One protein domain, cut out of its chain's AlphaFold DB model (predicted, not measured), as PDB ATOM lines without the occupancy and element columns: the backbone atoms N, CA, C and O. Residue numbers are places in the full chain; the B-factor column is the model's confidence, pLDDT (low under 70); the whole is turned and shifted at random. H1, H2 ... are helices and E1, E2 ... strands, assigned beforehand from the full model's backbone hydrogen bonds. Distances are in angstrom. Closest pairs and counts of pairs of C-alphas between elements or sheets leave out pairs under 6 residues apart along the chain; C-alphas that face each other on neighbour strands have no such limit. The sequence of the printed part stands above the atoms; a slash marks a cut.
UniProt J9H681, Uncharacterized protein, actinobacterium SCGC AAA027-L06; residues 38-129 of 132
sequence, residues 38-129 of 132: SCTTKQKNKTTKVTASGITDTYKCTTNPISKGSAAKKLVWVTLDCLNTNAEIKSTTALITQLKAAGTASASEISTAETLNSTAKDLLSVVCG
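This is residues 38 to 129 of the 132 residues of an uncharacterized protein of actinobacterium SCGC AAA027-L06 (UniProt J9H681). A long hairpin of two helices, H2 and H3, lying side by side, makes the long arm of this model, and a small three-stranded antiparallel sheet stands at one end of it. The tip of the strand hairpin E1 and E2, residues 51 to 56, sticks out free, and the short helix H1 sits in the loop between E2 and E3. The printed part has 92 residues with three named strands and three named helices, in the order E1 E2 H1 E3 H2 H3; the sheet runs E1 E2 E3, and the class is mixed, helices and strands. The whole is loose, with a radius of gyration of the C-alphas of 16.4 A, and flat in outline, spanning 47 by 33 by 17 A.

Start at Ser 38 and go on to C-alpha 47 at (-49.540, 144.457, 17.235), where E1 begins; it covers residues 47 to 52 and is 16.3 A long. E2, residues 55 to 63, comes back over 23.4 A. H1 follows at residues 69 to 73, 7.8 A, and then E3 at residues 75 to 79, 12.9 A. Find C-alpha 80 at (-48.555, 139.946, 24.706); from there H2 runs through residues 80 to 102 over 32.7 A. H3, residues 107 to 128, returns over 31.2 A to C-alpha 128 at (-55.866, 135.902, 28.956).

Look first at the hairpin of E1 and E2, antiparallel at 144 degrees, where N 50 and O 57 are 2.9 A apart, within hydrogen-bond range. E2 is the inner strand; E2 and E3 are antiparallel neighbours, with 150 degrees between their directions, and N 60 and O 78 are 2.8 A apart, also within hydrogen-bond range. H1 is only just on the sheet, with 5 pairs of C-alphas within 10 A, and only grazes it with residues 71 to 73. H2 only grazes the sheet with residues 80 to 83; the closest C-alphas of E2 and H2 are those of Tyr 59 and Leu 80, 5.6 A apart. H2 and H3 form a helical hairpin: they touch, closest at the C-alphas of Cys 82 and Cys 128, 5.0 A, at a shallow tilt of 15 degrees, opposite ways. H3 is only just not on the sheet, with 4 pairs of C-alphas within 10 A. H1 is apart from H2 and from H3. In H2 every O i to N i+4 pair is within hydrogen-bond range; H3 has 16 of 18, and H1 has 0 of 1 but 2 of 2 O i to N i+3 pairs.

The two C-alphas farthest apart are those of Lys 42 and Ser 106, 49.2 A. The printed part, 38 to 129, has no cut, and the links between its named elements are tight. The mean pLDDT of the printed part is 91.5, and no printed residue is under 70.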
ATOM      1  N   SER A  38     -62.741 141.193  18.957       90.31
ATOM      2  CA  SER A  38     -62.523 140.567  17.648       90.31
ATOM      3  C   SER A  38     -61.613 141.426  16.774       90.31
ATOM      4  O   SER A  38     -61.722 142.650  16.757       90.31
ATOM      5  N   CYS A  39     -60.723 140.781  16.030       91.69
ATOM      6  CA  CYS A  39     -59.865 141.446  15.061       91.69
ATOM      7  C   CYS A  39     -59.989 140.777  13.692       91.69
ATOM      8  O   CYS A  39     -60.337 139.600  13.568       91.69
ATOM      9  N   THR A  40     -59.753 141.549  12.638       90.88
ATOM     10  CA  THR A  40     -59.957 141.083  11.263       90.88
ATOM     11  C   THR A  40     -58.784 140.231  10.779       90.88
ATOM     12  O   THR A  40     -57.661 140.320  11.275       90.88
ATOM     13  N   THR A  41     -59.002 139.434   9.733       89.56
ATOM     14  CA  THR A  41     -57.933 138.654   9.086       89.56
ATOM     15  C   THR A  41     -56.807 139.529   8.533       89.56
ATOM     16  O   THR A  41     -55.650 139.118   8.575       89.56
ATOM     17  N   LYS A  42     -57.109 140.759   8.095       90.75
ATOM     18  CA  LYS A  42     -56.109 141.761   7.675       90.75
ATOM     19  C   LYS A  42     -55.227 142.245   8.831       90.75
ATOM     20  O   LYS A  42     -54.115 142.716   8.606       90.75
ATOM     21  N   GLN A  43     -55.721 142.125  10.061       92.38
ATOM     22  CA  GLN A  43     -54.998 142.479  11.277       92.38
ATOM     23  C   GLN A  43     -54.252 141.291  11.884       92.38
ATOM     24  O   GLN A  43     -53.524 141.485  12.853       92.38
ATOM     25  N   LYS A  44     -54.370 140.077  11.326       93.19
ATOM     26  CA  LYS A  44     -53.679 138.887  11.837       93.19
ATOM     27  C   LYS A  44     -52.185 139.170  12.026       93.19
ATOM     28  O   LYS A  44     -51.518 139.652  11.115       93.19
ATOM     29  N   ASN A  45     -51.668 138.837  13.206       93.75
ATOM     30  CA  ASN A  45     -50.292 139.077  13.651       93.75
ATOM     31  C   ASN A  45     -49.869 140.544  13.813       93.75
ATOM     32  O   ASN A  45     -48.743 140.771  14.259       93.75
ATOM     33  N   LYS A  46     -50.729 141.530  13.525       93.94
ATOM     34  CA  LYS A  46     -50.441 142.923  13.875       93.94
ATOM     35  C   LYS A  46     -50.427 143.088  15.389       93.94
ATOM     36  O   LYS A  46     -51.162 142.404  16.108       93.94
ATOM     37  N   THR A  47     -49.602 144.022  15.845       94.12
ATOM     38  CA  THR A  47     -49.540 144.457  17.235       94.12
ATOM     39  C   THR A  47     -50.026 145.892  17.363       94.12
ATOM     40  O   THR A  47     -49.918 146.687  16.431       94.12
ATOM     41  N   THR A  48     -50.584 146.222  18.520       92.19
ATOM     42  CA  THR A  48     -51.013 147.578  18.862       92.19
ATOM     43  C   THR A  48     -50.760 147.831  20.340       92.19
ATOM     44  O   THR A  48     -50.787 146.897  21.141       92.19
ATOM     45  N   LYS A  49     -50.481 149.080  20.705       91.44
ATOM     46  CA  LYS A  49     -50.279 149.487  22.096       91.44
ATOM     47  C   LYS A  49     -51.507 150.245  22.565       91.44
ATOM     48  O   LYS A  49     -51.977 151.143  21.871       91.44
ATOM     49  N   VAL A  50     -52.004 149.888  23.738       87.81
ATOM     50  CA  VAL A  50     -53.150 150.540  24.363       87.81
ATOM     51  C   VAL A  50     -52.699 151.030  25.723       87.81
ATOM     52  O   VAL A  50     -52.313 150.236  26.576       87.81
ATOM     53  N   THR A  51     -52.742 152.342  25.915       85.69
ATOM     54  CA  THR A  51     -52.459 152.958  27.208       85.69
ATOM     55  C   THR A  51     -53.777 153.314  27.879       85.69
ATOM     56  O   THR A  51     -54.555 154.102  27.343       85.69
ATOM     57  N   ALA A  52     -54.038 152.736  29.048       79.88
ATOM     58  CA  ALA A  52     -55.214 153.016  29.862       79.88
ATOM     59  C   ALA A  52     -54.783 153.235  31.316       79.88
ATOM     60  O   ALA A  52     -54.022 152.444  31.866       79.88
ATOM     61  N   SER A  53     -55.246 154.327  31.932       80.19
ATOM     62  CA  SER A  53     -54.925 154.678  33.326       80.19
ATOM     63  C   SER A  53     -53.419 154.647  33.653       80.19
ATOM     64  O   SER A  53     -53.019 154.204  34.724       80.19
ATOM     65  N   GLY A  54     -52.575 155.085  32.711       83.25
ATOM     66  CA  GLY A  54     -51.112 155.118  32.863       83.25
ATOM     67  C   GLY A  54     -50.389 153.786  32.622       83.25
ATOM     68  O   GLY A  54     -49.163 153.768  32.582       83.25
ATOM     69  N   ILE A  55     -51.113 152.687  32.396       81.88
ATOM     70  CA  ILE A  55     -50.546 151.368  32.083       81.88
ATOM     71  C   ILE A  55     -50.609 151.159  30.572       81.88
ATOM     72  O   ILE A  55     -51.645 151.412  29.958       81.88
ATOM     73  N   THR A  56     -49.504 150.725  29.961       87.31
ATOM     74  CA  THR A  56     -49.441 150.435  28.520       87.31
ATOM     75  C   THR A  56     -49.350 148.939  28.284       87.31
ATOM     76  O   THR A  56     -48.303 148.340  28.510       87.31
ATOM     77  N   ASP A  57     -50.424 148.371  27.751       89.00
ATOM     78  CA  ASP A  57     -50.480 146.980  27.325       89.00
ATOM     79  C   ASP A  57     -50.210 146.886  25.820       89.00
ATOM     80  O   ASP A  57     -50.692 147.692  25.016       89.00
ATOM     81  N   THR A  58     -49.450 145.872  25.413       92.50
ATOM     82  CA  THR A  58     -49.277 145.545  23.992       92.50
ATOM     83  C   THR A  58     -50.185 144.380  23.639       92.50
ATOM     84  O   THR A  58     -50.098 143.322  24.251       92.50
ATOM     85  N   TYR A  59     -51.023 144.550  22.625       92.44
ATOM     86  CA  TYR A  59     -51.922 143.525  22.112       92.44
ATOM     87  C   TYR A  59     -51.427 142.998  20.772       92.44
ATOM     88  O   TYR A  59     -50.857 143.739  19.973       92.44
ATOM     89  N   LYS A  60     -51.704 141.726  20.495       94.69
ATOM     90  CA  LYS A  60     -51.505 141.071  19.204       94.69
ATOM     91  C   LYS A  60     -52.816 140.448  18.741       94.69
ATOM     92  O   LYS A  60     -53.486 139.771  19.514       94.69
ATOM     93  N   CYS A  61     -53.166 140.651  17.477       94.81
ATOM     94  CA  CYS A  61     -54.331 140.014  16.873       94.81
ATOM     95  C   CYS A  61     -53.997 138.561  16.501       94.81
ATOM     96  O   CYS A  61     -53.218 138.298  15.579       94.81
ATOM     97  N   THR A  62     -54.555 137.613  17.249       95.19
ATOM     98  CA  THR A  62     -54.310 136.172  17.111       95.19
ATOM     99  C   THR A  62     -55.462 135.369  17.726       95.19
ATOM    100  O   THR A  62     -56.425 135.926  18.239       95.19
ATOM    101  N   THR A  63     -55.409 134.043  17.671       93.88
ATOM    102  CA  THR A  63     -56.321 133.192  18.443       93.88
ATOM    103  C   THR A  63     -55.941 133.221  19.922       93.88
ATOM    104  O   THR A  63     -54.759 133.108  20.254       93.88
ATOM    105  N   ASN A  64     -56.927 133.338  20.812       91.56
ATOM    106  CA  ASN A  64     -56.679 133.311  22.251       91.56
ATOM    107  C   ASN A  64     -56.324 131.877  22.712       91.56
ATOM    108  O   ASN A  64     -57.101 130.959  22.439       91.56
ATOM    109  N   PRO A  65     -55.172 131.660  23.387       91.56
ATOM    110  CA  PRO A  65     -54.723 130.332  23.811       91.56
ATOM    111  C   PRO A  65     -55.653 129.614  24.798       91.56
ATOM    112  O   PRO A  65     -55.586 128.389  24.874       91.56
ATOM    113  N   ILE A  66     -56.512 130.333  25.532       90.62
ATOM    114  CA  ILE A  66     -57.462 129.721  26.482       90.62
ATOM    115  C   ILE A  66     -58.821 129.373  25.852       90.62
ATOM    116  O   ILE A  66     -59.638 128.689  26.470       90.62
ATOM    117  N   SER A  67     -59.077 129.822  24.620       90.06
ATOM    118  CA  SER A  67     -60.334 129.561  23.920       90.06
ATOM    119  C   SER A  67     -60.493 128.092  23.550       90.06
ATOM    120  O   SER A  67     -59.556 127.450  23.078       90.06
ATOM    121  N   LYS A  68     -61.720 127.577  23.658       87.81
ATOM    122  CA  LYS A  68     -62.074 126.200  23.284       87.81
ATOM    123  C   LYS A  68     -63.111 126.165  22.158       87.81
ATOM    124  O   LYS A  68     -63.786 127.156  21.873       87.81
ATOM    125  N   GLY A  69     -63.227 125.010  21.501       90.69
ATOM    126  CA  GLY A  69     -64.220 124.761  20.452       90.69
ATOM    127  C   GLY A  69     -64.153 125.775  19.305       90.69
ATOM    128  O   GLY A  69     -63.077 126.150  18.839       90.69
ATOM    129  N   SER A  70     -65.313 126.249  18.858       86.25
ATOM    130  CA  SER A  70     -65.441 127.207  17.751       86.25
ATOM    131  C   SER A  70     -64.756 128.553  18.028       86.25
ATOM    132  O   SER A  70     -64.313 129.220  17.094       86.25
ATOM    133  N   ALA A  71     -64.629 128.954  19.299       86.25
ATOM    134  CA  ALA A  71     -63.972 130.202  19.693       86.25
ATOM    135  C   ALA A  71     -62.443 130.149  19.528       86.25
ATOM    136  O   ALA A  71     -61.825 131.185  19.301       86.25
ATOM    137  N   ALA A  72     -61.834 128.957  19.559       88.56
ATOM    138  CA  ALA A  72     -60.391 128.777  19.355       88.56
ATOM    139  C   ALA A  72     -59.924 129.168  17.943       88.56
ATOM    140  O   ALA A  72     -58.742 129.414  17.721       88.56
ATOM    141  N   LYS A  73     -60.854 129.242  16.984       89.31
ATOM    142  CA  LYS A  73     -60.578 129.628  15.593       89.31
ATOM    143  C   LYS A  73     -60.782 131.124  15.337       89.31
ATOM    144  O   LYS A  73     -60.453 131.600  14.252       89.31
ATOM    145  N   LYS A  74     -61.343 131.864  16.300       90.62
ATOM    146  CA  LYS A  74     -61.633 133.294  16.155       90.62
ATOM    147  C   LYS A  74     -60.372 134.119  16.404       90.62
ATOM    148  O   LYS A  74     -59.643 133.875  17.362       90.62
ATOM    149  N   LEU A  75     -60.140 135.107  15.542       93.50
ATOM    150  CA  LEU A  75     -59.089 136.102  15.732       93.50
ATOM    151  C   LEU A  75     -59.588 137.187  16.688       93.50
ATOM    152  O   LEU A  75     -60.622 137.813  16.450       93.50
ATOM    153  N   VAL A  76     -58.838 137.403  17.760       93.19
ATOM    154  CA  VAL A  76     -59.095 138.428  18.769       93.19
ATOM    155  C   VAL A  76     -57.795 139.147  19.125       93.19
ATOM    156  O   VAL A  76     -56.696 138.635  18.915       93.19
ATOM    157  N   TRP A  77     -57.897 140.349  19.672       92.94
ATOM    158  CA  TRP A  77     -56.769 140.999  20.320       92.94
ATOM    159  C   TRP A  77     -56.466 140.282  21.634       92.94
ATOM    160  O   TRP A  77     -57.368 139.991  22.417       92.94
ATOM    161  N   VAL A  78     -55.194 139.968  21.854       93.06
ATOM    162  CA  VAL A  78     -54.694 139.282  23.050       93.06
ATOM    163  C   VAL A  78     -53.470 140.034  23.544       93.06
ATOM    164  O   VAL A  78     -52.595 140.348  22.736       93.06
ATOM    165  N   THR A  79     -53.386 140.332  24.841       92.44
ATOM    166  CA  THR A  79     -52.171 140.920  25.431       92.44
ATOM    167  C   THR A  79     -50.952 140.045  25.155       92.44
ATOM    168  O   THR A  79     -51.040 138.816  25.207       92.44
ATOM    169  N   LEU A  80     -49.802 140.664  24.921       93.00
ATOM    170  CA  LEU A  80     -48.555 139.946  24.706       93.00
ATOM    171  C   LEU A  80     -48.150 139.135  25.944       93.00
ATOM    172  O   LEU A  80     -47.681 138.014  25.779       93.00
ATOM    173  N   ASP A  81     -48.437 139.628  27.153       91.50
ATOM    174  CA  ASP A  81     -48.246 138.894  28.410       91.50
ATOM    175  C   ASP A  81     -48.968 137.546  28.408       91.50
ATOM    176  O   ASP A  81     -48.329 136.518  28.579       91.50
ATOM    177  N   CYS A  82     -50.265 137.513  28.079       93.31
ATOM    178  CA  CYS A  82     -51.010 136.257  27.908       93.31
ATOM    179  C   CYS A  82     -50.307 135.271  26.951       93.31
ATOM    180  O   CYS A  82     -50.219 134.071  27.229       93.31
ATOM    181  N   LEU A  83     -49.805 135.759  25.813       94.50
ATOM    182  CA  LEU A  83     -49.135 134.908  24.827       94.50
ATOM    183  C   LEU A  83     -47.800 134.370  25.350       94.50
ATOM    184  O   LEU A  83     -47.506 133.190  25.140       94.50
ATOM    185  N   ASN A  84     -47.033 135.213  26.038       94.81
ATOM    186  CA  ASN A  84     -45.749 134.858  26.632       94.81
ATOM    187  C   ASN A  84     -45.934 133.870  27.790       94.81
ATOM    188  O   ASN A  84     -45.350 132.792  27.749       94.81
ATOM    189  N   THR A  85     -46.834 134.150  28.737       94.25
ATOM    190  CA  THR A  85     -47.139 133.252  29.862       94.25
ATOM    191  C   THR A  85     -47.617 131.882  29.375       94.25
ATOM    192  O   THR A  85     -47.184 130.850  29.883       94.25
ATOM    193  N   ASN A  86     -48.459 131.826  28.338       95.38
ATOM    194  CA  ASN A  86     -48.853 130.553  27.729       95.38
ATOM    195  C   ASN A  86     -47.660 129.795  27.119       95.38
ATOM    196  O   ASN A  86     -47.611 128.566  27.188       95.38
ATOM    197  N   ALA A  87     -46.709 130.499  26.497       95.88
ATOM    198  CA  ALA A  87     -45.497 129.880  25.966       95.88
ATOM    199  C   ALA A  87     -44.601 129.334  27.090       95.88
ATOM    200  O   ALA A  87     -44.124 128.204  26.984       95.88
ATOM    201  N   GLU A  88     -44.446 130.078  28.185       95.44
ATOM    202  CA  GLU A  88     -43.695 129.650  29.369       95.44
ATOM    203  C   GLU A  88     -44.315 128.408  30.013       95.44
ATOM    204  O   GLU A  88     -43.624 127.411  30.185       95.44
ATOM    205  N   ILE A  89     -45.630 128.388  30.241       95.44
ATOM    206  CA  ILE A  89     -46.350 127.214  30.769       95.44
ATOM    207  C   ILE A  89     -46.139 125.972  29.888       95.44
ATOM    208  O   ILE A  89     -45.972 124.850  30.384       95.44
ATOM    209  N   LYS A  90     -46.147 126.137  28.560       95.62
ATOM    210  CA  LYS A  90     -45.860 125.034  27.629       95.62
ATOM    211  C   LYS A  90     -44.415 124.559  27.748       95.62
ATOM    212  O   LYS A  90     -44.192 123.350  27.782       95.62
ATOM    213  N   SER A  91     -43.466 125.486  27.855       95.94
ATOM    214  CA  SER A  91     -42.052 125.181  28.093       95.94
ATOM    215  C   SER A  91     -41.865 124.409  29.402       95.94
ATOM    216  O   SER A  91     -41.293 123.321  29.404       95.94
ATOM    217  N   THR A  92     -42.454 124.885  30.500       95.31
ATOM    218  CA  THR A  92     -42.419 124.222  31.809       95.31
ATOM    219  C   THR A  92     -43.037 122.830  31.757       95.31
ATOM    220  O   THR A  92     -42.482 121.886  32.311       95.31
ATOM    221  N   THR A  93     -44.144 122.655  31.030       96.00
ATOM    222  CA  THR A  93     -44.746 121.328  30.810       96.00
ATOM    223  C   THR A  93     -43.772 120.374  30.105       96.00
ATOM    224  O   THR A  93     -43.654 119.209  30.495       96.00
ATOM    225  N   ALA A  94     -43.052 120.857  29.089       96.69
ATOM    226  CA  ALA A  94     -42.046 120.064  28.388       96.69
ATOM    227  C   ALA A  94     -40.861 119.714  29.303       96.69
ATOM    228  O   ALA A  94     -40.434 118.562  29.321       96.69
ATOM    229  N   LEU A  95     -40.389 120.663  30.115       94.81
ATOM    230  CA  LEU A  95     -39.313 120.438  31.087       94.81
ATOM    231  C   LEU A  95     -39.700 119.401  32.146       94.81
ATOM    232  O   LEU A  95     -38.940 118.469  32.383       94.81
ATOM    233  N   ILE A  96     -40.901 119.493  32.726       94.06
ATOM    234  CA  ILE A  96     -41.418 118.484  33.667       94.06
ATOM    235  C   ILE A  96     -41.437 117.096  33.012       94.06
ATOM    236  O   ILE A  96     -41.046 116.108  33.629       94.06
ATOM    237  N   THR A  97     -41.852 117.020  31.744       95.44
ATOM    238  CA  THR A  97     -41.870 115.761  30.985       95.44
ATOM    239  C   THR A  97     -40.459 115.200  30.798       95.44
ATOM    240  O   THR A  97     -40.244 114.006  31.001       95.44
ATOM    241  N   GLN A  98     -39.485 116.052  30.465       94.31
ATOM    242  CA  GLN A  98     -38.080 115.657  30.336       94.31
ATOM    243  C   GLN A  98     -37.486 115.195  31.670       94.31
ATOM    244  O   GLN A  98     -36.817 114.170  31.698       94.31
ATOM    245  N   LEU A  99     -37.769 115.890  32.775       92.44
ATOM    246  CA  LEU A  99     -37.303 115.505  34.113       92.44
ATOM    247  C   LEU A  99     -37.882 114.154  34.547       92.44
ATOM    248  O   LEU A  99     -37.157 113.308  35.070       92.44
ATOM    249  N   LYS A 100     -39.170 113.922  34.267       92.50
ATOM    250  CA  LYS A 100     -39.828 112.636  34.515       92.50
ATOM    251  C   LYS A 100     -39.188 111.509  33.699       92.50
ATOM    252  O   LYS A 100     -38.987 110.422  34.227       92.50
ATOM    253  N   ALA A 101     -38.845 111.772  32.438       94.38
ATOM    254  CA  ALA A 101     -38.189 110.800  31.565       94.38
ATOM    255  C   ALA A 101     -36.718 110.544  31.942       94.38
ATOM    256  O   ALA A 101     -36.247 109.418  31.816       94.38
ATOM    257  N   ALA A 102     -35.999 111.569  32.408       93.12
ATOM    258  CA  ALA A 102     -34.600 111.463  32.810       93.12
ATOM    259  C   ALA A 102     -34.415 110.722  34.145       93.12
ATOM    260  O   ALA A 102     -33.327 110.220  34.413       93.12
ATOM    261  N   GLY A 103     -35.453 110.668  34.991       90.62
ATOM    262  CA  GLY A 103     -35.394 110.010  36.300       90.62
ATOM    263  C   GLY A 103     -34.459 110.701  37.300       90.62
ATOM    264  O   GLY A 103     -34.059 110.093  38.286       90.62
ATOM    265  N   THR A 104     -34.086 111.958  37.040       84.44
ATOM    266  CA  THR A 104     -33.114 112.723  37.836       84.44
ATOM    267  C   THR A 104     -33.735 113.479  39.006       84.44
ATOM    268  O   THR A 104     -33.012 113.891  39.908       84.44
ATOM    269  N   ALA A 105     -35.056 113.668  38.999       87.81
ATOM    270  CA  ALA A 105     -35.804 114.341  40.055       87.81
ATOM    271  C   ALA A 105     -36.638 113.337  40.859       87.81
ATOM    272  O   ALA A 105     -37.143 112.347  40.320       87.81
ATOM    273  N   SER A 106     -36.825 113.612  42.147       92.94
ATOM    274  CA  SER A 106     -37.699 112.820  43.011       92.94
ATOM    275  C   SER A 106     -39.169 112.939  42.592       92.94
ATOM    276  O   SER A 106     -39.613 113.954  42.045       92.94
ATOM    277  N   ALA A 107     -39.972 111.918  42.909       92.00
ATOM    278  CA  ALA A 107     -41.413 111.937  42.644       92.00
ATOM    279  C   ALA A 107     -42.116 113.150  43.291       92.00
ATOM    280  O   ALA A 107     -43.030 113.726  42.700       92.00
ATOM    281  N   SER A 108     -41.653 113.577  44.471       93.25
ATOM    282  CA  SER A 108     -42.144 114.766  45.176       93.25
ATOM    283  C   SER A 108     -41.837 116.073  44.444       93.25
ATOM    284  O   SER A 108     -42.698 116.953  44.385       93.25
ATOM    285  N   GLU A 109     -40.647 116.212  43.855       92.31
ATOM    286  CA  GLU A 109     -40.277 117.402  43.077       92.31
ATOM    287  C   GLU A 109     -41.099 117.496  41.792       92.31
ATOM    288  O   GLU A 109     -41.622 118.563  41.469       92.31
ATOM    289  N   ILE A 110     -41.290 116.366  41.102       94.38
ATOM    290  CA  ILE A 110     -42.139 116.296  39.908       94.38
ATOM    291  C   ILE A 110     -43.585 116.667  40.248       94.38
ATOM    292  O   ILE A 110     -44.161 117.522  39.580       94.38
ATOM    293  N   SER A 111     -44.150 116.093  41.313       95.12
ATOM    294  CA  SER A 111     -45.523 116.389  41.741       95.12
ATOM    295  C   SER A 111     -45.710 117.864  42.128       95.12
ATOM    296  O   SER A 111     -46.708 118.494  41.762       95.12
ATOM    297  N   THR A 112     -44.717 118.454  42.800       94.75
ATOM    298  CA  THR A 112     -44.718 119.885  43.136       94.75
ATOM    299  C   THR A 112     -44.679 120.746  41.873       94.75
ATOM    300  O   THR A 112     -45.486 121.667  41.725       94.75
ATOM    301  N   ALA A 113     -43.793 120.428  40.926       93.06
ATOM    302  CA  ALA A 113     -43.683 121.152  39.663       93.06
ATOM    303  C   ALA A 113     -44.967 121.045  38.818       93.06
ATOM    304  O   ALA A 113     -45.414 122.038  38.241       93.06
ATOM    305  N   GLU A 114     -45.600 119.870  38.782       95.38
ATOM    306  CA  GLU A 114     -46.895 119.662  38.124       95.38
ATOM    307  C   GLU A 114     -47.995 120.522  38.755       95.38
ATOM    308  O   GLU A 114     -48.752 121.171  38.030       95.38
ATOM    309  N   THR A 115     -48.038 120.595  40.087       96.50
ATOM    310  CA  THR A 115     -49.011 121.408  40.833       96.50
ATOM    311  C   THR A 115     -48.832 122.903  40.558       96.50
ATOM    312  O   THR A 115     -49.801 123.605  40.249       96.50
ATOM    313  N   LEU A 116     -47.591 123.398  40.595       95.38
ATOM    314  CA  LEU A 116     -47.276 124.794  40.278       95.38
ATOM    315  C   LEU A 116     -47.640 125.138  38.831       95.38
ATOM    316  O   LEU A 116     -48.253 126.171  38.568       95.38
ATOM    317  N   ASN A 117     -47.325 124.250  37.889       93.31
ATOM    318  CA  ASN A 117     -47.643 124.454  36.479       93.31
ATOM    319  C   ASN A 117     -49.157 124.367  36.201       93.31
ATOM    320  O   ASN A 117     -49.660 125.065  35.320       93.31
ATOM    321  N   SER A 118     -49.903 123.552  36.955       94.56
ATOM    322  CA  SER A 118     -51.372 123.565  36.921       94.56
ATOM    323  C   SER A 118     -51.923 124.895  37.433       94.56
ATOM    324  O   SER A 118     -52.724 125.524  36.752       94.56
ATOM    325  N   THR A 119     -51.409 125.382  38.563       94.50
ATOM    326  CA  THR A 119     -51.802 126.684  39.126       94.50
ATOM    327  C   THR A 119     -51.512 127.825  38.143       94.50
ATOM    328  O   THR A 119     -52.335 128.719  37.950       94.50
ATOM    329  N   ALA A 120     -50.372 127.778  37.447       92.75
ATOM    330  CA  ALA A 120     -50.042 128.743  36.400       92.75
ATOM    331  C   ALA A 120     -51.034 128.693  35.222       92.75
ATOM    332  O   ALA A 120     -51.406 129.741  34.694       92.75
ATOM    333  N   LYS A 121     -51.513 127.503  34.829       91.38
ATOM    334  CA  LYS A 121     -52.577 127.355  33.815       91.38
ATOM    335  C   LYS A 121     -53.897 127.963  34.274       91.38
ATOM    336  O   LYS A 121     -54.577 128.583  33.458       91.38
ATOM    337  N   ASP A 122     -54.239 127.832  35.549       90.38
ATOM    338  CA  ASP A 122     -55.446 128.451  36.094       90.38
ATOM    339  C   ASP A 122     -55.322 129.982  36.084       90.38
ATOM    340  O   ASP A 122     -56.222 130.678  35.609       90.38
ATOM    341  N   LEU A 123     -54.164 130.524  36.478       89.94
ATOM    342  CA  LEU A 123     -53.881 131.963  36.418       89.94
ATOM    343  C   LEU A 123     -53.799 132.507  34.985       89.94
ATOM    344  O   LEU A 123     -54.141 133.668  34.750       89.94
ATOM    345  N   LEU A 124     -53.423 131.681  34.004       90.56
ATOM    346  CA  LEU A 124     -53.440 132.064  32.591       90.56
ATOM    347  C   LEU A 124     -54.840 132.511  32.155       90.56
ATOM    348  O   LEU A 124     -54.956 133.434  31.352       90.56
ATOM    349  N   SER A 125     -55.902 131.914  32.704       85.25
ATOM    350  CA  SER A 125     -57.276 132.339  32.416       85.25
ATOM    351  C   SER A 125     -57.559 133.775  32.866       85.25
ATOM    352  O   SER A 125     -58.266 134.502  32.175       85.25
ATOM    353  N   VAL A 126     -56.939 134.225  33.959       86.06
ATOM    354  CA  VAL A 126     -57.069 135.594  34.477       86.06
ATOM    355  C   VAL A 126     -56.319 136.580  33.581       86.06
ATOM    356  O   VAL A 126     -56.849 137.635  33.233       86.06
ATOM    357  N   VAL A 127     -55.105 136.224  33.152       85.44
ATOM    358  CA  VAL A 127     -54.278 137.067  32.270       85.44
ATOM    359  C   VAL A 127     -54.888 137.157  30.864       85.44
ATOM    360  O   VAL A 127     -55.011 138.242  30.298       85.44
ATOM    361  N   CYS A 128     -55.318 136.024  30.310       85.88
ATOM    362  CA  CYS A 128     -55.866 135.902  28.956       85.88
ATOM    363  C   CYS A 128     -57.378 136.146  28.851       85.88
ATOM    364  O   CYS A 128     -57.900 136.210  27.738       85.88
ATOM    365  N   GLY A 129     -58.093 136.227  29.972       77.06
ATOM    366  CA  GLY A 129     -59.537 136.471  30.037       77.06
ATOM    367  C   GLY A 129     -59.901 137.905  30.420       77.06
ATOM    368  O   GLY A 129     -61.080 138.229  30.498       77.06
TER     369      GLY A 129